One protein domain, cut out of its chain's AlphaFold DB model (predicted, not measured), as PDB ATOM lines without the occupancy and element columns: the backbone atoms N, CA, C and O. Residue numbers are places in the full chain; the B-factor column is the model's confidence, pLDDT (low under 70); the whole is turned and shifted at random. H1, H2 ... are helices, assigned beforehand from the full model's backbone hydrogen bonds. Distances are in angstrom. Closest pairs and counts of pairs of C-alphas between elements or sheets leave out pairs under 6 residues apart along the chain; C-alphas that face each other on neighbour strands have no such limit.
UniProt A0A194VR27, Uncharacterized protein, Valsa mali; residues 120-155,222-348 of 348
ATOM      1  N   ALA A 120      28.439  25.346  31.524       78.19
ATOM      2  CA  ALA A 120      27.280  26.014  30.951       78.19
ATOM      3  C   ALA A 120      26.194  26.202  32.031       78.19
ATOM      4  O   ALA A 120      26.104  25.365  32.941       78.19
ATOM      5  N   PRO A 121      25.388  27.275  31.930       73.19
ATOM      6  CA  PRO A 121      24.261  27.531  32.822       73.19
ATOM      7  C   PRO A 121      23.295  26.341  32.851       73.19
ATOM      8  O   PRO A 121      23.310  25.473  31.970       73.19
ATOM      9  N   ALA A 122      22.453  26.298  33.885       76.31
ATOM     10  CA  ALA A 122      21.349  25.351  33.916       76.31
ATOM     11  C   ALA A 122      20.486  25.536  32.658       76.31
ATOM     12  O   ALA A 122      20.268  26.654  32.193       76.31
ATOM     13  N   PHE A 123      20.036  24.424  32.086       84.88
ATOM     14  CA  PHE A 123      19.167  24.429  30.921       84.88
ATOM     15  C   PHE A 123      17.801  23.901  31.338       84.88
ATOM     16  O   PHE A 123      17.699  22.763  31.801       84.88
ATOM     17  N   ASP A 124      16.780  24.723  31.130       86.69
ATOM     18  CA  ASP A 124      15.384  24.319  31.180       86.69
ATOM     19  C   ASP A 124      14.721  24.677  29.848       86.69
ATOM     20  O   ASP A 124      14.797  25.819  29.383       86.69
ATOM     21  N   ILE A 125      14.082  23.694  29.218       86.94
ATOM     22  CA  ILE A 125      13.331  23.880  27.986       86.94
ATOM     23  C   ILE A 125      12.197  24.891  28.139       86.94
ATOM     24  O   ILE A 125      11.912  25.603  27.178       86.94
ATOM     25  N   TRP A 126      11.585  25.026  29.314       84.00
ATOM     26  CA  TRP A 126      10.483  25.972  29.528       84.00
ATOM     27  C   TRP A 126      10.966  27.417  29.661       84.00
ATOM     28  O   TRP A 126      10.279  28.344  29.238       84.00
ATOM     29  N   ASP A 127      12.202  27.602  30.125       83.50
ATOM     30  CA  ASP A 127      12.897  28.890  30.078       83.50
ATOM     31  C   ASP A 127      13.495  29.169  28.694       83.50
ATOM     32  O   ASP A 127      13.891  30.296  28.370       83.50
ATOM     33  N   PHE A 128      13.599  28.141  27.854       85.19
ATOM     34  CA  PHE A 128      14.132  28.239  26.502       85.19
ATOM     35  C   PHE A 128      13.054  28.503  25.451       85.19
ATOM     36  O   PHE A 128      13.281  29.290  24.530       85.19
ATOM     37  N   THR A 129      11.898  27.865  25.596       85.06
ATOM     38  CA  THR A 129      10.776  27.898  24.656       85.06
ATOM     39  C   THR A 129       9.753  28.945  25.066       85.06
ATOM     40  O   THR A 129       9.418  29.099  26.238       85.06
ATOM     41  N   SER A 130       9.240  29.674  24.079       82.38
ATOM     42  CA  SER A 130       8.095  30.561  24.263       82.38
ATOM     43  C   SER A 130       6.838  29.886  23.701       82.38
ATOM     44  O   SER A 130       6.961  29.044  22.807       82.38
ATOM     45  N   PRO A 131       5.630  30.249  24.168       80.31
ATOM     46  CA  PRO A 131       4.389  29.584  23.753       80.31
ATOM     47  C   PRO A 131       4.084  29.692  22.254       80.31
ATOM     48  O   PRO A 131       3.338  28.884  21.719       80.31
ATOM     49  N   ILE A 132       4.680  30.669  21.566       84.94
ATOM     50  CA  ILE A 132       4.524  30.879  20.121       84.94
ATOM     51  C   ILE A 132       5.768  30.460  19.326       84.94
ATOM     52  O   ILE A 132       5.885  30.762  18.141       84.94
ATOM     53  N   MET A 133       6.764  29.858  19.984       87.50
ATOM     54  CA  MET A 133       8.015  29.491  19.330       87.50
ATOM     55  C   MET A 133       7.783  28.306  18.403       87.50
ATOM     56  O   MET A 133       7.327  27.249  18.832       87.50
ATOM     57  N   THR A 134       8.139  28.474  17.138       85.69
ATOM     58  CA  THR A 134       8.027  27.432  16.117       85.69
ATOM     59  C   THR A 134       9.162  26.419  16.264       85.69
ATOM     60  O   THR A 134      10.191  26.716  16.885       85.69
ATOM     61  N   VAL A 135       9.004  25.223  15.688       81.56
ATOM     62  CA  VAL A 135      10.022  24.156  15.758       81.56
ATOM     63  C   VAL A 135      11.356  24.620  15.168       81.56
ATOM     64  O   VAL A 135      12.386  24.513  15.831       81.56
ATOM     65  N   ASP A 136      11.349  25.224  13.980       83.06
ATOM     66  CA  ASP A 136      12.582  25.684  13.330       83.06
ATOM     67  C   ASP A 136      13.281  26.772  14.126       83.06
ATOM     68  O   ASP A 136      14.507  26.767  14.279       83.06
ATOM     69  N   LYS A 137      12.505  27.702  14.694       86.88
ATOM     70  CA  LYS A 137      13.072  28.763  15.517       86.88
ATOM     71  C   LYS A 137      13.673  28.202  16.798       86.88
ATOM     72  O   LYS A 137      14.771  28.612  17.184       86.88
ATOM     73  N   PHE A 138      12.987  27.256  17.429       87.19
ATOM     74  CA  PHE A 138      13.490  26.539  18.589       87.19
ATOM     75  C   PHE A 138      14.813  25.831  18.274       87.19
ATOM     76  O   PHE A 138      15.809  26.078  18.957       87.19
ATOM     77  N   LEU A 139      14.863  25.037  17.201       86.69
ATOM     78  CA  LEU A 139      16.067  24.316  16.780       86.69
ATOM     79  C   LEU A 139      17.211  25.265  16.413       86.69
ATOM     80  O   LEU A 139      18.350  25.038  16.825       86.69
ATOM     81  N   GLN A 140      16.924  26.361  15.706       88.50
ATOM     82  CA  GLN A 140      17.906  27.395  15.376       88.50
ATOM     83  C   GLN A 140      18.539  27.981  16.645       88.50
ATOM     84  O   GLN A 140      19.768  28.060  16.754       88.50
ATOM     85  N   LEU A 141      17.716  28.408  17.606       89.56
ATOM     86  CA  LEU A 141      18.197  29.007  18.850       89.56
ATOM     87  C   LEU A 141      18.949  27.990  19.704       89.56
ATOM     88  O   LEU A 141      19.984  28.332  20.277       89.56
ATOM     89  N   LEU A 142      18.457  26.754  19.779       89.12
ATOM     90  CA  LEU A 142      19.063  25.678  20.555       89.12
ATOM     91  C   LEU A 142      20.433  25.295  19.997       89.12
ATOM     92  O   LEU A 142      21.406  25.228  20.747       89.12
ATOM     93  N   ASN A 143      20.551  25.145  18.679       89.31
ATOM     94  CA  ASN A 143      21.831  24.886  18.030       89.31
ATOM     95  C   ASN A 143      22.815  26.035  18.219       89.31
ATOM     96  O   ASN A 143      23.978  25.794  18.546       89.31
ATOM     97  N   LYS A 144      22.347  27.282  18.098       88.69
ATOM     98  CA  LYS A 144      23.168  28.457  18.399       88.69
ATOM     99  C   LYS A 144      23.637  28.449  19.852       88.69
ATOM    100  O   LYS A 144      24.812  28.706  20.095       88.69
ATOM    101  N   HIS A 145      22.763  28.121  20.803       88.50
ATOM    102  CA  HIS A 145      23.101  28.027  22.222       88.50
ATOM    103  C   HIS A 145      24.173  26.954  22.462       88.50
ATOM    104  O   HIS A 145      25.239  27.263  22.988       88.50
ATOM    105  N   ILE A 146      23.953  25.726  21.989       88.62
ATOM    106  CA  ILE A 146      24.910  24.624  22.155       88.62
ATOM    107  C   ILE A 146      26.266  24.974  21.532       88.62
ATOM    108  O   ILE A 146      27.291  24.851  22.201       88.62
ATOM    109  N   ALA A 147      26.285  25.459  20.288       88.06
ATOM    110  CA  ALA A 147      27.521  25.825  19.597       88.06
ATOM    111  C   ALA A 147      28.279  26.942  20.330       88.06
ATOM    112  O   ALA A 147      29.487  26.856  20.534       88.06
ATOM    113  N   THR A 148      27.563  27.967  20.787       88.44
ATOM    114  CA  THR A 148      28.164  29.120  21.462       88.44
ATOM    115  C   THR A 148      28.839  28.728  22.778       88.44
ATOM    116  O   THR A 148      29.965  29.148  23.048       88.44
ATOM    117  N   TYR A 149      28.188  27.892  23.591       87.88
ATOM    118  CA  TYR A 149      28.752  27.471  24.875       87.88
ATOM    119  C   TYR A 149      29.817  26.380  24.726       87.88
ATOM    120  O   TYR A 149      30.737  26.341  25.542       87.88
ATOM    121  N   ARG A 150      29.759  25.545  23.679       85.12
ATOM    122  CA  ARG A 150      30.757  24.492  23.406       85.12
ATOM    123  C   ARG A 150      32.187  25.036  23.355       85.12
ATOM    124  O   ARG A 150      33.083  24.433  23.938       85.12
ATOM    125  N   HIS A 151      32.381  26.189  22.717       81.19
ATOM    126  CA  HIS A 151      33.713  26.735  22.430       81.19
ATOM    127  C   HIS A 151      34.193  27.801  23.427       81.19
ATOM    128  O   HIS A 151      35.365  28.192  23.405       81.19
ATOM    129  N   LEU A 152      33.317  28.268  24.328       81.56
ATOM    130  CA  LEU A 152      33.562  29.408  25.225       81.56
ATOM    131  C   LEU A 152      34.826  29.248  26.083       81.56
ATOM    132  O   LEU A 152      35.451  30.230  26.497       81.56
ATOM    133  N   HIS A 153      35.196  28.008  26.395       76.62
ATOM    134  CA  HIS A 153      36.294  27.693  27.303       76.62
ATOM    135  C   HIS A 153      37.380  26.803  26.715       76.62
ATOM    136  O   HIS A 153      38.264  26.386  27.468       76.62
ATOM    137  N   GLU A 154      37.346  26.573  25.404       84.56
ATOM    138  CA  GLU A 154      38.418  25.886  24.699       84.56
ATOM    139  C   GLU A 154      39.770  26.568  24.910       84.56
ATOM    140  O   GLU A 154      39.872  27.765  25.199       84.56
ATOM    141  N   ILE A 155      40.809  25.750  24.806       86.81
ATOM    142  CA  ILE A 155      42.196  26.158  24.962       86.81
ATOM    143  C   ILE A 155      42.625  26.851  23.668       86.81
ATOM    144  O   ILE A 155      42.409  26.328  22.578       86.81
ATOM    145  N   MET A 222      39.054  25.367  37.586       76.25
ATOM    146  CA  MET A 222      38.003  26.213  37.012       76.25
ATOM    147  C   MET A 222      37.565  27.347  37.941       76.25
ATOM    148  O   MET A 222      37.405  28.474  37.484       76.25
ATOM    149  N   GLU A 223      37.437  27.101  39.244       80.44
ATOM    150  CA  GLU A 223      37.112  28.153  40.222       80.44
ATOM    151  C   GLU A 223      38.150  29.278  40.207       80.44
ATOM    152  O   GLU A 223      37.823  30.466  40.272       80.44
ATOM    153  N   TYR A 224      39.419  28.900  40.044       81.81
ATOM    154  CA  TYR A 224      40.512  29.846  39.904       81.81
ATOM    155  C   TYR A 224      40.370  30.679  38.622       81.81
ATOM    156  O   TYR A 224      40.524  31.902  38.667       81.81
ATOM    157  N   ARG A 225      40.012  30.048  37.491       82.19
ATOM    158  CA  ARG A 225      39.707  30.750  36.232       82.19
ATOM    159  C   ARG A 225      38.588  31.771  36.420       82.19
ATOM    160  O   ARG A 225      38.756  32.907  35.987       82.19
ATOM    161  N   LEU A 226      37.481  31.381  37.053       79.69
ATOM    162  CA  LEU A 226      36.319  32.250  37.264       79.69
ATOM    163  C   LEU A 226      36.678  33.473  38.112       79.69
ATOM    164  O   LEU A 226      36.384  34.599  37.716       79.69
ATOM    165  N   ARG A 227      37.405  33.278  39.220       81.69
ATOM    166  CA  ARG A 227      37.858  34.381  40.082       81.69
ATOM    167  C   ARG A 227      38.746  35.371  39.326       81.69
ATOM    168  O   ARG A 227      38.528  36.576  39.383       81.69
ATOM    169  N   ARG A 228      39.726  34.860  38.574       83.81
ATOM    170  CA  ARG A 228      40.689  35.686  37.830       83.81
ATOM    171  C   ARG A 228      40.120  36.282  36.538       83.81
ATOM    172  O   ARG A 228      40.679  37.251  36.023       83.81
ATOM    173  N   ALA A 229      39.028  35.740  35.998       79.94
ATOM    174  CA  ALA A 229      38.377  36.247  34.788       79.94
ATOM    175  C   ALA A 229      37.940  37.716  34.941       79.94
ATOM    176  O   ALA A 229      38.114  38.520  34.026       79.94
ATOM    177  N   CYS A 230      37.451  38.104  36.115       76.19
ATOM    178  CA  CYS A 230      36.993  39.473  36.356       76.19
ATOM    179  C   CYS A 230      38.138  40.462  36.648       76.19
ATOM    180  O   CYS A 230      37.931  41.673  36.636       76.19
ATOM    181  N   GLU A 231      39.362  39.979  36.875       85.12
ATOM    182  CA  GLU A 231      40.489  40.822  37.269       85.12
ATOM    183  C   GLU A 231      41.233  41.403  36.058       85.12
ATOM    184  O   GLU A 231      41.995  40.713  35.377       85.12
ATOM    185  N   VAL A 232      41.094  42.714  35.837       85.44
ATOM    186  CA  VAL A 232      41.769  43.443  34.744       85.44
ATOM    187  C   VAL A 232      43.285  43.218  34.749       85.44
ATOM    188  O   VAL A 232      43.890  43.021  33.696       85.44
ATOM    189  N   VAL A 233      43.918  43.233  35.927       87.69
ATOM    190  CA  VAL A 233      45.372  43.025  36.071       87.69
ATOM    191  C   VAL A 233      45.793  41.645  35.570       87.69
ATOM    192  O   VAL A 233      46.858  41.512  34.967       87.69
ATOM    193  N   HIS A 234      44.954  40.631  35.781       88.19
ATOM    194  CA  HIS A 234      45.193  39.283  35.283       88.19
ATOM    195  C   HIS A 234      44.984  39.207  33.769       88.19
ATOM    196  O   HIS A 234      45.849  38.708  33.051       88.19
ATOM    197  N   GLN A 235      43.891  39.784  33.258       90.50
ATOM    198  CA  GLN A 235      43.608  39.789  31.816       90.50
ATOM    199  C   GLN A 235      44.701  40.507  31.012       90.50
ATOM    200  O   GLN A 235      45.082  40.033  29.947       90.50
ATOM    201  N   LYS A 236      45.293  41.585  31.547       91.31
ATOM    202  CA  LYS A 236      46.400  42.328  30.908       91.31
ATOM    203  C   LYS A 236      47.643  41.483  30.612       91.31
ATOM    204  O   LYS A 236      48.482  41.923  29.827       91.31
ATOM    205  N   ARG A 237      47.791  40.315  31.243       89.69
ATOM    206  CA  ARG A 237      48.922  39.404  31.011       89.69
ATOM    207  C   ARG A 237      48.705  38.518  29.786       89.69
ATOM    208  O   ARG A 237      49.687  38.064  29.209       89.69
ATOM    209  N   LYS A 238      47.457  38.274  29.384       92.81
ATOM    210  CA  LYS A 238      47.130  37.403  28.249       92.81
ATOM    211  C   LYS A 238      47.595  37.997  26.930       92.81
ATOM    212  O   LYS A 238      47.665  39.216  26.776       92.81
ATOM    213  N   ASP A 239      47.877  37.125  25.977       92.56
ATOM    214  CA  ASP A 239      48.252  37.544  24.634       92.56
ATOM    215  C   ASP A 239      47.074  38.203  23.915       92.56
ATOM    216  O   ASP A 239      45.911  37.875  24.156       92.56
ATOM    217  N   SER A 240      47.365  39.137  23.005       93.81
ATOM    218  CA  SER A 240      46.325  39.881  22.283       93.81
ATOM    219  C   SER A 240      45.377  38.952  21.523       93.81
ATOM    220  O   SER A 240      44.170  39.154  21.576       93.81
ATOM    221  N   ASN A 241      45.897  37.900  20.883       92.69
ATOM    222  CA  ASN A 241      45.080  36.930  20.145       92.69
ATOM    223  C   ASN A 241      44.136  36.154  21.072       92.69
ATOM    224  O   ASN A 241      42.968  35.969  20.749       92.69
ATOM    225  N   VAL A 242      44.617  35.778  22.261       93.75
ATOM    226  CA  VAL A 242      43.800  35.128  23.294       93.75
ATOM    227  C   VAL A 242      42.705  36.068  23.786       93.75
ATOM    228  O   VAL A 242      41.559  35.656  23.942       93.75
ATOM    229  N   LEU A 243      43.033  37.340  24.026       94.56
ATOM    230  CA  LEU A 243      42.050  38.338  24.444       94.56
ATOM    231  C   LEU A 243      40.985  38.574  23.369       94.56
ATOM    232  O   LEU A 243      39.806  38.616  23.706       94.56
ATOM    233  N   LYS A 244      41.378  38.679  22.093       95.00
ATOM    234  CA  LYS A 244      40.437  38.799  20.972       95.00
ATOM    235  C   LYS A 244      39.493  37.599  20.910       95.00
ATOM    236  O   LYS A 244      38.282  37.797  20.910       95.00
ATOM    237  N   ALA A 245      40.035  36.380  20.954       93.50
ATOM    238  CA  ALA A 245      39.247  35.146  20.944       93.50
ATOM    239  C   ALA A 245      38.269  35.063  22.127       93.50
ATOM    240  O   ALA A 245      37.112  34.685  21.965       93.50
ATOM    241  N   LEU A 246      38.704  35.462  23.326       92.75
ATOM    242  CA  LEU A 246      37.832  35.520  24.499       92.75
ATOM    243  C   LEU A 246      36.683  36.518  24.318       92.75
ATOM    244  O   LEU A 246      35.541  36.183  24.627       92.75
ATOM    245  N   ILE A 247      36.974  37.723  23.817       94.12
ATOM    246  CA  ILE A 247      35.956  38.753  23.579       94.12
ATOM    247  C   ILE A 247      34.930  38.256  22.555       94.12
ATOM    248  O   ILE A 247      33.734  38.326  22.825       94.12
ATOM    249  N   THR A 248      35.357  37.716  21.412       94.56
ATOM    250  CA  THR A 248      34.426  37.247  20.370       94.56
ATOM    251  C   THR A 248      33.560  36.083  20.855       94.56
ATOM    252  O   THR A 248      32.341  36.102  20.656       94.56
ATOM    253  N   LYS A 249      34.139  35.119  21.586       92.31
ATOM    254  CA  LYS A 249      33.397  34.005  22.206       92.31
ATOM    255  C   LYS A 249      32.359  34.491  23.224       92.31
ATOM    256  O   LYS A 249      31.209  34.055  23.190       92.31
ATOM    257  N   GLU A 250      32.713  35.429  24.102       91.12
ATOM    258  CA  GLU A 250      31.772  35.981  25.092       91.12
ATOM    259  C   GLU A 250      30.692  36.863  24.457       91.12
ATOM    260  O   GLU A 250      29.538  36.853  24.892       91.12
ATOM    261  N   ARG A 251      31.013  37.577  23.376       93.19
ATOM    262  CA  ARG A 251      30.019  38.298  22.574       93.19
ATOM    263  C   ARG A 251      29.045  37.363  21.878       93.19
ATOM    264  O   ARG A 251      27.864  37.696  21.797       93.19
ATOM    265  N   ALA A 252      29.495  36.200  21.411       91.88
ATOM    266  CA  ALA A 252      28.599  35.186  20.865       91.88
ATOM    267  C   ALA A 252      27.595  34.713  21.931       91.88
ATOM    268  O   ALA A 252      26.396  34.657  21.645       91.88
ATOM    269  N   VAL A 253      28.052  34.486  23.174       90.19
ATOM    270  CA  VAL A 253      27.180  34.169  24.328       90.19
ATOM    271  C   VAL A 253      26.175  35.289  24.565       90.19
ATOM    272  O   VAL A 253      24.968  35.041  24.557       90.19
ATOM    273  N   TYR A 254      26.650  36.531  24.688       90.75
ATOM    274  CA  TYR A 254      25.792  37.704  24.860       90.75
ATOM    275  C   TYR A 254      24.730  37.798  23.759       90.75
ATOM    276  O   TYR A 254      23.541  37.911  24.045       90.75
ATOM    277  N   ASN A 255      25.135  37.695  22.493       91.75
ATOM    278  CA  ASN A 255      24.227  37.767  21.355       91.75
ATOM    279  C   ASN A 255      23.215  36.623  21.357       91.75
ATOM    280  O   ASN A 255      22.059  36.841  20.994       91.75
ATOM    281  N   SER A 256      23.618  35.415  21.759       90.31
ATOM    282  CA  SER A 256      22.703  34.285  21.926       90.31
ATOM    283  C   SER A 256      21.631  34.594  22.975       90.31
ATOM    284  O   SER A 256      20.447  34.394  22.705       90.31
ATOM    285  N   LEU A 257      22.019  35.129  24.137       89.25
ATOM    286  CA  LEU A 257      21.094  35.496  25.215       89.25
ATOM    287  C   LEU A 257      20.178  36.663  24.822       89.25
ATOM    288  O   LEU A 257      18.965  36.578  24.980       89.25
ATOM    289  N   VAL A 258      20.719  37.727  24.225       91.38
ATOM    290  CA  VAL A 258      19.920  38.876  23.763       91.38
ATOM    291  C   VAL A 258      18.928  38.471  22.673       91.38
ATOM    292  O   VAL A 258      17.794  38.949  22.682       91.38
ATOM    293  N   THR A 259      19.319  37.573  21.761       90.75
ATOM    294  CA  THR A 259      18.393  37.021  20.758       90.75
ATOM    295  C   THR A 259      17.254  36.270  21.449       90.75
ATOM    296  O   THR A 259      16.094  36.504  21.130       90.75
ATOM    297  N   ARG A 260      17.556  35.418  22.439       89.81
ATOM    298  CA  ARG A 260      16.525  34.702  23.209       89.81
ATOM    299  C   ARG A 260      15.584  35.652  23.947       89.81
ATOM    300  O   ARG A 260      14.374  35.487  23.859       89.81
ATOM    301  N   LEU A 261      16.117  36.673  24.618       90.75
ATOM    302  CA  LEU A 261      15.303  37.672  25.314       90.75
ATOM    303  C   LEU A 261      14.406  38.454  24.347       90.75
ATOM    304  O   LEU A 261      13.263  38.768  24.673       90.75
ATOM    305  N   HIS A 262      14.911  38.769  23.153       91.12
ATOM    306  CA  HIS A 262      14.118  39.388  22.096       91.12
ATOM    307  C   HIS A 262      12.945  38.489  21.676       91.12
ATOM    308  O   HIS A 262      11.816  38.971  21.627       91.12
ATOM    309  N   GLU A 263      13.177  37.196  21.445       88.88
ATOM    310  CA  GLU A 263      12.111  36.248  21.083       88.88
ATOM    311  C   GLU A 263      11.094  36.051  22.220       88.88
ATOM    312  O   GLU A 263       9.890  36.032  21.972       88.88
ATOM    313  N   ALA A 264      11.548  36.003  23.476       89.19
ATOM    314  CA  ALA A 264      10.667  35.947  24.644       89.19
ATOM    315  C   ALA A 264       9.768  37.194  24.735       89.19
ATOM    316  O   ALA A 264       8.555  37.101  24.922       89.19
ATOM    317  N   ARG A 265      10.333  38.391  24.535       90.81
ATOM    318  CA  ARG A 265       9.569  39.653  24.537       90.81
ATOM    319  C   ARG A 265       8.617  39.761  23.354       90.81
ATOM    320  O   ARG A 265       7.502  40.252  23.521       90.81
ATOM    321  N   LYS A 266       9.039  39.292  22.179       89.06
ATOM    322  CA  LYS A 266       8.193  39.192  20.987       89.06
ATOM    323  C   LYS A 266       6.988  38.294  21.257       89.06
ATOM    324  O   LYS A 266       5.877  38.678  20.905       89.06
ATOM    325  N   ALA A 267       7.196  37.163  21.933       86.00
ATOM    326  CA  ALA A 267       6.117  36.283  22.364       86.00
ATOM    327  C   ALA A 267       5.133  37.004  23.282       86.00
ATOM    328  O   ALA A 267       3.956  37.075  22.954       86.00
ATOM    329  N   VAL A 268       5.604  37.638  24.360       87.56
ATOM    330  CA  VAL A 268       4.727  38.419  25.255       87.56
ATOM    331  C   VAL A 268       3.925  39.477  24.491       87.56
ATOM    332  O   VAL A 268       2.737  39.654  24.749       87.56
ATOM    333  N   ALA A 269       4.553  40.189  23.555       88.31
ATOM    334  CA  ALA A 269       3.878  41.220  22.780       88.31
ATOM    335  C   ALA A 269       2.775  40.646  21.878       88.31
ATOM    336  O   ALA A 269       1.668  41.184  21.881       88.31
ATOM    337  N   ALA A 270       3.055  39.543  21.173       85.38
ATOM    338  CA  ALA A 270       2.079  38.831  20.348       85.38
ATOM    339  C   ALA A 270       0.897  38.317  21.183       85.38
ATOM    340  O   ALA A 270      -0.257  38.541  20.824       85.38
ATOM    341  N   MET A 271       1.187  37.733  22.348       81.75
ATOM    342  CA  MET A 271       0.175  37.271  23.300       81.75
ATOM    343  C   MET A 271      -0.741  38.404  23.777       81.75
ATOM    344  O   MET A 271      -1.933  38.201  23.958       81.75
ATOM    345  N   LYS A 272      -0.208  39.622  23.912       83.56
ATOM    346  CA  LYS A 272      -0.973  40.824  24.277       83.56
ATOM    347  C   LYS A 272      -1.631  41.537  23.087       83.56
ATOM    348  O   LYS A 272      -2.166  42.627  23.268       83.56
ATOM    349  N   GLY A 273      -1.531  41.002  21.868       83.94
ATOM    350  CA  GLY A 273      -2.035  41.661  20.655       83.94
ATOM    351  C   GLY A 273      -1.304  42.966  20.309       83.94
ATOM    352  O   GLY A 273      -1.847  43.835  19.630       83.94
ATOM    353  N   THR A 274      -0.071  43.137  20.790       87.88
ATOM    354  CA  THR A 274       0.725  44.358  20.601       87.88
ATOM    355  C   THR A 274       1.844  44.150  19.590       87.88
ATOM    356  O   THR A 274       2.486  43.100  19.526       87.88
ATOM    357  N   ARG A 275       2.125  45.186  18.793       87.25
ATOM    358  CA  ARG A 275       3.211  45.148  17.812       87.25
ATOM    359  C   ARG A 275       4.567  45.279  18.505       87.25
ATOM    360  O   ARG A 275       4.813  46.244  19.224       87.25
ATOM    361  N   TYR A 276       5.482  44.355  18.219       88.81
ATOM    362  CA  TYR A 276       6.856  44.396  18.716       88.81
ATOM    363  C   TYR A 276       7.825  44.867  17.626       88.81
ATOM    364  O   TYR A 276       7.956  44.222  16.589       88.81
ATOM    365  N   LEU A 277       8.494  46.002  17.852       88.00
ATOM    366  CA  LEU A 277       9.380  46.659  16.873       88.00
ATOM    367  C   LEU A 277      10.832  46.813  17.355       88.00
ATOM    368  O   LEU A 277      11.628  47.521  16.745       88.00
ATOM    369  N   VAL A 278      11.191  46.182  18.472       88.56
ATOM    370  CA  VAL A 278      12.521  46.348  19.067       88.56
ATOM    371  C   VAL A 278      13.520  45.434  18.373       88.56
ATOM    372  O   VAL A 278      13.424  44.221  18.498       88.56
ATOM    373  N   VAL A 279      14.529  45.999  17.714       86.69
ATOM    374  CA  VAL A 279      15.645  45.228  17.147       86.69
ATOM    375  C   VAL A 279      16.690  44.954  18.240       86.69
ATOM    376  O   VAL A 279      17.077  45.887  18.954       86.69
ATOM    377  N   PRO A 280      17.161  43.703  18.415       88.19
ATOM    378  CA  PRO A 280      18.188  43.401  19.402       88.19
ATOM    379  C   PRO A 280      19.506  44.088  19.030       88.19
ATOM    380  O   PRO A 280      19.974  43.999  17.897       88.19
ATOM    381  N   ARG A 281      20.139  44.754  20.001       87.62
ATOM    382  CA  ARG A 281      21.481  45.322  19.824       87.62
ATOM    383  C   ARG A 281      22.519  44.219  20.001       87.62
ATOM    384  O   ARG A 281      22.854  43.862  21.129       87.62
ATOM    385  N   LEU A 282      22.984  43.672  18.886       91.38
ATOM    386  CA  LEU A 282      24.014  42.639  18.859       91.38
ATOM    387  C   LEU A 282      25.412  43.268  18.884       91.38
ATOM    388  O   LEU A 282      25.627  44.355  18.350       91.38
ATOM    389  N   ARG A 283      26.359  42.580  19.518       92.31
ATOM    390  CA  ARG A 283      27.785  42.916  19.493       92.31
ATOM    391  C   ARG A 283      28.458  42.275  18.282       92.31
ATOM    392  O   ARG A 283      28.020  41.221  17.825       92.31
ATOM    393  N   ASP A 284      29.533  42.885  17.805       92.56
ATOM    394  CA  ASP A 284      30.323  42.335  16.706       92.56
ATOM    395  C   ASP A 284      31.065  41.059  17.147       92.56
ATOM    396  O   ASP A 284      31.966  41.100  17.987       92.56
ATOM    397  N   VAL A 285      30.646  39.912  16.609       91.94
ATOM    398  CA  VAL A 285      31.250  38.599  16.892       91.94
ATOM    399  C   VAL A 285      32.437  38.281  15.991       91.94
ATOM    400  O   VAL A 285      33.202  37.388  16.342       91.94
ATOM    401  N   GLN A 286      32.592  38.988  14.866       92.50
ATOM    402  CA  GLN A 286      33.771  38.855  14.005       92.50
ATOM    403  C   GLN A 286      34.968  39.554  14.650       92.50
ATOM    404  O   GLN A 286      36.087  39.049  14.598       92.50
ATOM    405  N   GLY A 287      34.698  40.630  15.393       91.25
ATOM    406  CA  GLY A 287      35.711  41.344  16.159       91.25
ATOM    407  C   GLY A 287      36.530  42.291  15.292       91.25
ATOM    408  O   GLY A 287      37.690  42.545  15.614       91.25
ATOM    409  N   ASP A 288      35.922  42.836  14.240       93.19
ATOM    410  CA  ASP A 288      36.517  43.847  13.368       93.19
ATOM    411  C   ASP A 288      36.892  45.092  14.196       93.19
ATOM    412  O   ASP A 288      37.934  45.716  13.998       93.19
ATOM    413  N   ASP A 289      36.092  45.407  15.224       93.56
ATOM    414  CA  ASP A 289      36.355  46.492  16.180       93.56
ATOM    415  C   ASP A 289      37.513  46.217  17.161       93.56
ATOM    416  O   ASP A 289      37.829  47.067  18.004       93.56
ATOM    417  N   LEU A 290      38.107  45.022  17.118       94.94
ATOM    418  CA  LEU A 290      39.239  44.631  17.959       94.94
ATOM    419  C   LEU A 290      40.581  44.817  17.246       94.94
ATOM    420  O   LEU A 290      41.636  44.737  17.890       94.94
ATOM    421  N   ASP A 291      40.567  45.056  15.938       91.81
ATOM    422  CA  ASP A 291      41.772  45.309  15.166       91.81
ATOM    423  C   ASP A 291      42.370  46.682  15.480       91.81
ATOM    424  O   ASP A 291      41.684  47.656  15.778       91.81
ATOM    425  N   GLY A 292      43.704  46.737  15.533       88.75
ATOM    426  CA  GLY A 292      44.440  47.920  15.987       88.75
ATOM    427  C   GLY A 292      44.441  48.159  17.505       88.75
ATOM    428  O   GLY A 292      45.210  48.999  17.972       88.75
ATOM    429  N   LEU A 293      43.662  47.414  18.304       94.44
ATOM    430  CA  LEU A 293      43.691  47.546  19.764       94.44
ATOM    431  C   LEU A 293      44.917  46.864  20.383       94.44
ATOM    432  O   LEU A 293      45.209  45.689  20.147       94.44
ATOM    433  N   GLY A 294      45.605  47.592  21.264       93.88
ATOM    434  CA  GLY A 294      46.693  47.046  22.068       93.88
ATOM    435  C   GLY A 294      46.191  46.117  23.181       93.88
ATOM    436  O   GLY A 294      45.061  46.227  23.657       93.88
ATOM    437  N   ARG A 295      47.071  45.242  23.684       93.62
ATOM    438  CA  ARG A 295      46.771  44.268  24.760       93.62
ATOM    439  C   ARG A 295      46.055  44.879  25.971       93.62
ATOM    440  O   ARG A 295      45.127  44.289  26.515       93.62
ATOM    441  N   VAL A 296      46.488  46.063  26.407       93.00
ATOM    442  CA  VAL A 296      45.904  46.762  27.565       93.00
ATOM    443  C   VAL A 296      44.455  47.173  27.297       93.00
ATOM    444  O   VAL A 296      43.607  46.973  28.167       93.00
ATOM    445  N   GLN A 297      44.172  47.691  26.098       95.38
ATOM    446  CA  GLN A 297      42.828  48.096  25.680       95.38
ATOM    447  C   GLN A 297      41.912  46.877  25.545       95.38
ATOM    448  O   GLN A 297      40.794  46.899  26.053       95.38
ATOM    449  N   LEU A 298      42.403  45.783  24.949       96.50
ATOM    450  CA  LEU A 298      41.664  44.520  24.844       96.50
ATOM    451  C   LEU A 298      41.297  43.955  26.224       96.50
ATOM    452  O   LEU A 298      40.149  43.587  26.461       96.50
ATOM    453  N   ALA A 299      42.241  43.938  27.167       94.88
ATOM    454  CA  ALA A 299      41.988  43.449  28.522       94.88
ATOM    455  C   ALA A 299      40.953  44.302  29.275       94.88
ATOM    456  O   ALA A 299      40.086  43.757  29.959       94.88
ATOM    457  N   GLN A 300      41.022  45.630  29.143       93.94
ATOM    458  CA  GLN A 300      40.015  46.533  29.707       93.94
ATOM    459  C   GLN A 300      38.643  46.283  29.082       93.94
ATOM    460  O   GLN A 300      37.670  46.120  29.814       93.94
ATOM    461  N   LYS A 301      38.581  46.174  27.751       94.44
ATOM    462  CA  LYS A 301      37.348  45.915  27.004       94.44
ATOM    463  C   LYS A 301      36.674  44.616  27.437       94.44
ATOM    464  O   LYS A 301      35.490  44.640  27.754       94.44
ATOM    465  N   LEU A 302      37.434  43.524  27.552       93.75
ATOM    466  CA  LEU A 302      36.938  42.241  28.056       93.75
ATOM    467  C   LEU A 302      36.305  42.383  29.449       93.75
ATOM    468  O   LEU A 302      35.181  41.944  29.673       93.75
ATOM    469  N   CYS A 303      36.992  43.035  30.390       91.19
ATOM    470  CA  CYS A 303      36.464  43.231  31.741       91.19
ATOM    471  C   CYS A 303      35.234  44.149  31.776       91.19
ATOM    472  O   CYS A 303      34.289  43.858  32.508       91.19
ATOM    473  N   THR A 304      35.206  45.224  30.985       90.75
ATOM    474  CA  THR A 304      34.035  46.106  30.868       90.75
ATOM    475  C   THR A 304      32.833  45.355  30.300       90.75
ATOM    476  O   THR A 304      31.730  45.461  30.832       90.75
ATOM    477  N   GLU A 305      33.036  44.558  29.251       91.69
ATOM    478  CA  GLU A 305      31.977  43.762  28.631       91.69
ATOM    479  C   GLU A 305      31.437  42.672  29.570       91.69
ATOM    480  O   GLU A 305      30.219  42.471  29.610       91.69
ATOM    481  N   ARG A 306      32.305  42.034  30.369       88.44
ATOM    482  CA  ARG A 306      31.916  41.107  31.447       88.44
ATOM    483  C   ARG A 306      31.136  41.800  32.560       88.44
ATOM    484  O   ARG A 306      30.123  41.274  33.002       88.44
ATOM    485  N   ALA A 307      31.561  42.983  32.997       83.81
ATOM    486  CA  ALA A 307      30.851  43.733  34.034       83.81
ATOM    487  C   ALA A 307      29.431  44.124  33.589       83.81
ATOM    488  O   ALA A 307      28.496  44.041  34.379       83.81
ATOM    489  N   GLN A 308      29.248  44.484  32.313       81.06
ATOM    490  CA  GLN A 308      27.920  44.739  31.738       81.06
ATOM    491  C   GLN A 308      27.037  43.486  31.695       81.06
ATOM    492  O   GLN A 308      25.824  43.594  31.853       81.06
ATOM    493  N   LEU A 309      27.641  42.321  31.449       75.00
ATOM    494  CA  LEU A 309      26.967  41.023  31.474       75.00
ATOM    495  C   LEU A 309      26.546  40.638  32.897       75.00
ATOM    496  O   LEU A 309      25.402  40.274  33.107       75.00
ATOM    497  N   VAL A 310      27.433  40.771  33.884       69.25
ATOM    498  CA  VAL A 310      27.120  40.463  35.293       69.25
ATOM    499  C   VAL A 310      26.093  41.439  35.869       69.25
ATOM    500  O   VAL A 310      25.220  41.039  36.628       69.25
ATOM    501  N   GLY A 311      26.164  42.719  35.494       59.62
ATOM    502  CA  GLY A 311      25.210  43.738  35.940       59.62
ATOM    503  C   GLY A 311      23.808  43.599  35.341       59.62
ATOM    504  O   GLY A 311      22.905  44.327  35.749       59.62
ATOM    505  N   ARG A 312      23.612  42.697  34.372       70.56
ATOM    506  CA  ARG A 312      22.325  42.440  33.733       70.56
ATOM    507  C   ARG A 312      22.122  40.938  33.617       70.56
ATOM    508  O   ARG A 312      22.601  40.326  32.667       70.56
ATOM    509  N   ASP A 313      21.394  40.366  34.566       83.06
ATOM    510  CA  ASP A 313      21.072  38.942  34.563       83.06
ATOM    511  C   ASP A 313      20.073  38.614  33.440       83.06
ATOM    512  O   ASP A 313      18.858  38.557  33.627       83.06
ATOM    513  N   LEU A 314      20.607  38.459  32.227       85.69
ATOM    514  CA  LEU A 314      19.828  38.163  31.030       85.69
ATOM    515  C   LEU A 314      19.126  36.809  31.135       85.69
ATOM    516  O   LEU A 314      18.083  36.636  30.516       85.69
ATOM    517  N   GLU A 315      19.686  35.851  31.871       84.56
ATOM    518  CA  GLU A 315      19.084  34.527  32.037       84.56
ATOM    519  C   GLU A 315      17.836  34.616  32.913       84.56
ATOM    520  O   GLU A 315      16.781  34.119  32.512       84.56
ATOM    521  N   SER A 316      17.922  35.345  34.027       86.50
ATOM    522  CA  SER A 316      16.766  35.664  34.868       86.50
ATOM    523  C   SER A 316      15.708  36.474  34.108       86.50
ATOM    524  O   SER A 316      14.532  36.105  34.112       86.50
ATOM    525  N   ASP A 317      16.118  37.502  33.350       88.81
ATOM    526  CA  ASP A 317      15.207  38.284  32.499       88.81
ATOM    527  C   ASP A 317      14.467  37.387  31.487       88.81
ATOM    528  O   ASP A 317      13.267  37.568  31.254       88.81
ATOM    529  N   ILE A 318      15.165  36.431  30.860       88.56
ATOM    530  CA  ILE A 318      14.572  35.480  29.906       88.56
ATOM    531  C   ILE A 318      13.572  34.570  30.618       88.56
ATOM    532  O   ILE A 318      12.437  34.466  30.150       88.56
ATOM    533  N   CYS A 319      13.972  33.950  31.732       87.19
ATOM    534  CA  CYS A 319      13.123  33.065  32.532       87.19
ATOM    535  C   CYS A 319      11.833  33.783  32.946       87.19
ATOM    536  O   CYS A 319      10.732  33.337  32.617       87.19
ATOM    537  N   GLN A 320      11.950  34.966  33.554       88.94
ATOM    538  CA  GLN A 320      10.797  35.755  33.978       88.94
ATOM    539  C   GLN A 320       9.907  36.151  32.792       88.94
ATOM    540  O   GLN A 320       8.681  36.059  32.874       88.94
ATOM    541  N   THR A 321      10.503  36.565  31.668       89.50
ATOM    542  CA  THR A 321       9.742  36.955  30.472       89.50
ATOM    543  C   THR A 321       8.976  35.768  29.886       89.50
ATOM    544  O   THR A 321       7.798  35.913  29.555       89.50
ATOM    545  N   ASN A 322       9.608  34.596  29.780       87.19
ATOM    546  CA  ASN A 322       8.955  33.384  29.288       87.19
ATOM    547  C   ASN A 322       7.877  32.893  30.259       87.19
ATOM    548  O   ASN A 322       6.783  32.566  29.809       87.19
ATOM    549  N   ALA A 323       8.110  32.939  31.571       84.88
ATOM    550  CA  ALA A 323       7.086  32.624  32.567       84.88
ATOM    551  C   ALA A 323       5.852  33.534  32.422       84.88
ATOM    552  O   ALA A 323       4.715  33.053  32.435       84.88
ATOM    553  N   CYS A 324       6.054  34.839  32.207       83.88
ATOM    554  CA  CYS A 324       4.966  35.766  31.898       83.88
ATOM    555  C   CYS A 324       4.263  35.424  30.576       83.88
ATOM    556  O   CYS A 324       3.035  35.483  30.520       83.88
ATOM    557  N   ALA A 325       5.012  35.062  29.530       83.75
ATOM    558  CA  ALA A 325       4.447  34.661  28.243       83.75
ATOM    559  C   ALA A 325       3.573  33.409  28.383       83.75
ATOM    560  O   ALA A 325       2.448  33.399  27.900       83.75
ATOM    561  N   TRP A 326       4.052  32.386  29.093       82.06
ATOM    562  CA  TRP A 326       3.314  31.154  29.375       82.06
ATOM    563  C   TRP A 326       2.094  31.374  30.269       82.06
ATOM    564  O   TRP A 326       1.098  30.661  30.146       82.06
ATOM    565  N   LYS A 327       2.147  32.344  31.187       80.81
ATOM    566  CA  LYS A 327       0.978  32.738  31.982       80.81
ATOM    567  C   LYS A 327      -0.097  33.380  31.099       80.81
ATOM    568  O   LYS A 327      -1.213  32.876  31.075       80.81
ATOM    569  N   ALA A 328       0.266  34.403  30.322       75.31
ATOM    570  CA  ALA A 328      -0.650  35.050  29.376       75.31
ATOM    571  C   ALA A 328      -1.180  34.058  28.320       75.31
ATOM    572  O   ALA A 328      -2.360  34.060  28.004       75.31
ATOM    573  N   GLY A 329      -0.317  33.147  27.851       72.88
ATOM    574  CA  GLY A 329      -0.643  31.986  27.012       72.88
ATOM    575  C   GLY A 329      -1.863  31.229  27.486       72.88
ATOM    576  O   GLY A 329      -2.837  31.079  26.756       72.88
ATOM    577  N   ARG A 330      -1.808  30.781  28.735       71.81
ATOM    578  CA  ARG A 330      -2.855  29.953  29.332       71.81
ATOM    579  C   ARG A 330      -4.135  30.733  29.628       71.81
ATOM    580  O   ARG A 330      -5.218  30.162  29.574       71.81
ATOM    581  N   GLU A 331      -4.030  32.016  29.953       70.56
ATOM    582  CA  GLU A 331      -5.191  32.845  30.286       70.56
ATOM    583  C   GLU A 331      -5.955  33.276  29.017       70.56
ATOM    584  O   GLU A 331      -7.170  33.071  28.941       70.56
ATOM    585  N   ASP A 332      -5.244  33.752  27.991       63.06
ATOM    586  CA  ASP A 332      -5.835  34.505  26.875       63.06
ATOM    587  C   ASP A 332      -5.907  33.741  25.540       63.06
ATOM    588  O   ASP A 332      -6.652  34.152  24.653       63.06
ATOM    589  N   TYR A 333      -5.160  32.642  25.363       59.41
ATOM    590  CA  TYR A 333      -5.148  31.876  24.106       59.41
ATOM    591  C   TYR A 333      -5.758  30.481  24.293       59.41
ATOM    592  O   TYR A 333      -5.124  29.607  24.887       59.41
ATOM    593  N   PRO A 334      -6.965  30.225  23.747       57.59
ATOM    594  CA  PRO A 334      -7.649  28.941  23.894       57.59
ATOM    595  C   PRO A 334      -6.843  27.741  23.382       57.59
ATOM    596  O   PRO A 334      -6.933  26.670  23.972       57.59
ATOM    597  N   THR A 335      -6.025  27.918  22.336       56.47
ATOM    598  CA  THR A 335      -5.165  26.854  21.783       56.47
ATOM    599  C   THR A 335      -3.977  26.514  22.681       56.47
ATOM    600  O   THR A 335      -3.483  25.394  22.635       56.47
ATOM    601  N   LEU A 336      -3.547  27.453  23.531       54.03
ATOM    602  CA  LEU A 336      -2.425  27.304  24.464       54.03
ATOM    603  C   LEU A 336      -2.865  26.920  25.880       54.03
ATOM    604  O   LEU A 336      -2.024  26.706  26.760       54.03
ATOM    605  N   ARG A 337      -4.176  26.839  26.130       58.44
ATOM    606  CA  ARG A 337      -4.683  26.223  27.354       58.44
ATOM    607  C   ARG A 337      -4.246  24.764  27.364       58.44
ATOM    608  O   ARG A 337      -4.260  24.086  26.335       58.44
ATOM    609  N   TYR A 338      -3.861  24.275  28.545       57.75
ATOM    610  CA  TYR A 338      -3.819  22.834  28.738       57.75
ATOM    611  C   TYR A 338      -5.189  22.327  28.353       57.75
ATOM    612  O   TYR A 338      -6.201  22.802  28.863       57.75
ATOM    613  N   PHE A 339      -5.183  21.461  27.360       53.34
ATOM    614  CA  PHE A 339      -6.392  20.927  26.805       53.34
ATOM    615  C   PHE A 339      -7.280  20.366  27.917       53.34
ATOM    616  O   PHE A 339      -6.786  19.744  28.863       53.34
ATOM    617  N   ASP A 340      -8.581  20.624  27.810       52.53
ATOM    618  CA  ASP A 340      -9.555  20.123  28.764       52.53
ATOM    619  C   ASP A 340      -9.840  18.645  28.467       52.53
ATOM    620  O   ASP A 340     -10.728  18.285  27.696       52.53
ATOM    621  N   TRP A 341      -9.024  17.771  29.055       56.31
ATOM    622  CA  TRP A 341      -9.142  16.320  28.907       56.31
ATOM    623  C   TRP A 341     -10.338  15.743  29.679       56.31
ATOM    624  O   TRP A 341     -10.497  14.524  29.703       56.31
ATOM    625  N   THR A 342     -11.172  16.565  30.336       47.44
ATOM    626  CA  THR A 342     -12.314  16.075  31.125       47.44
ATOM    627  C   THR A 342     -13.417  15.472  30.262       47.44
ATOM    628  O   THR A 342     -14.107  14.572  30.744       47.44
ATOM    629  N   GLY A 343     -13.493  15.838  28.979       42.25
ATOM    630  CA  GLY A 343     -14.428  15.240  28.035       42.25
ATOM    631  C   GLY A 343     -15.873  15.418  28.485       42.25
ATOM    632  O   GLY A 343     -16.559  14.431  28.731       42.25
ATOM    633  N   GLU A 344     -16.350  16.656  28.569       39.22
ATOM    634  CA  GLU A 344     -17.757  16.881  28.246       39.22
ATOM    635  C   GLU A 344     -17.859  16.786  26.725       39.22
ATOM    636  O   GLU A 344     -17.510  17.711  25.991       39.22
ATOM    637  N   VAL A 345     -18.258  15.612  26.238       37.25
ATOM    638  CA  VAL A 345     -18.807  15.499  24.890       37.25
ATOM    639  C   VAL A 345     -19.994  16.457  24.874       37.25
ATOM    640  O   VAL A 345     -20.956  16.249  25.610       37.25
ATOM    641  N   GLN A 346     -19.911  17.551  24.118       33.78
ATOM    642  CA  GLN A 346     -21.121  18.294  23.798       33.78
ATOM    643  C   GLN A 346     -21.984  17.349  22.970       33.78
ATOM    644  O   GLN A 346     -21.611  16.998  21.853       33.78
ATOM    645  N   ASP A 347     -23.095  16.905  23.554       30.05
ATOM    646  CA  ASP A 347     -24.155  16.219  22.830       30.05
ATOM    647  C   ASP A 347     -24.635  17.158  21.710       30.05
ATOM    648  O   ASP A 347     -25.346  18.134  21.965       30.05
ATOM    649  N   THR A 348     -24.210  16.893  20.475       33.00
ATOM    650  CA  THR A 348     -24.777  17.499  19.260       33.00
ATOM    651  C   THR A 348     -25.248  16.431  18.308       33.00
ATOM    652  O   THR A 348     -24.420  15.543  17.999       33.00
TER     653      THR A 348
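What this domain is: This is residues 120 to 155 and 222 to 348 of the 348 residues of an uncharacterized protein of Valsa mali (UniProt A0A194VR27). What shape do these coordinates make? One long helix, H5, is the core of a loose rod, with H6 and then H7 packed along it the same way and H2 packed on another side of it the opposite way. H1 packs on H7, H4 packs on H6 near the end where H5 begins, residues 223 to 228 of H3 stick out there, and residues 339 to 348 stick out as a tail at the other end. What is it built of, and how large is it? The printed part has 163 residues with seven named helices, H1 to H7 in order along the chain, and no named strand: all helix. It is loose, with a radius of gyration of the C-alphas of 20.4 A and spans of 77 by 34 by 26 A.

How they stand to each other: What does the first helix touch? H1, residues 125 to 128, touches residues 318 to 323 alone of H7, residues 314 to 332; the closest C-alphas, of Asp 127 and Cys 319, are 4.8 A apart. Which helix is the hub? H5, residues 240 to 271, touches H2, residues 135 to 151, opposite ways at a shallow tilt of 23 degrees, closest at C-alphas 148 and 253, 5.9 A. It touches H6, residues 295 to 310, the same way at a shallow tilt of 26 degrees, closest at C-alphas 240 and 295, 5.1 A. It touches H7 the same way at a shallow tilt of 16 degrees, closest at C-alphas 268 and 325, 4.8 A. Where are the other short helices? H4, residues 232 to 235, touches H6, closest at C-alphas 235 and 299, 5.2 A. H4 and H3, residues 222 to 229, only just touch, with 3 pairs of C-alphas within 8 A, and only at the corner, closest at C-alphas 228 and 234, 6.3 A. How do the backbones run? Every O i to N i+4 pair is within hydrogen-bond range in H3, H5, H6 and H7, and 12 of 13 are in H2; H1 and H4 are too short for such a pair.

Where its parts are: Where does the first helix begin? C-alpha 125 of H1 is at (13.331, 23.880, 27.986). How long are the longer helices? From first to last C-alpha, H2 is 24.7 A, H5 46.2 A, H6 22.6 A and H7 26.3 A. Where does the last one end? C-alpha 332 of H7 is at (-5.835, 34.505, 26.875).

The domain as a whole: Where is the cut? Residues 156 to 221 are not printed, and C-alphas 155 and 222 are 12.8 A apart. Which link is long? H5 to H6, residues 272 to 294. Where is confidence low? The pLDDT is under 70 at residues 310 to 311 and 332 to 348.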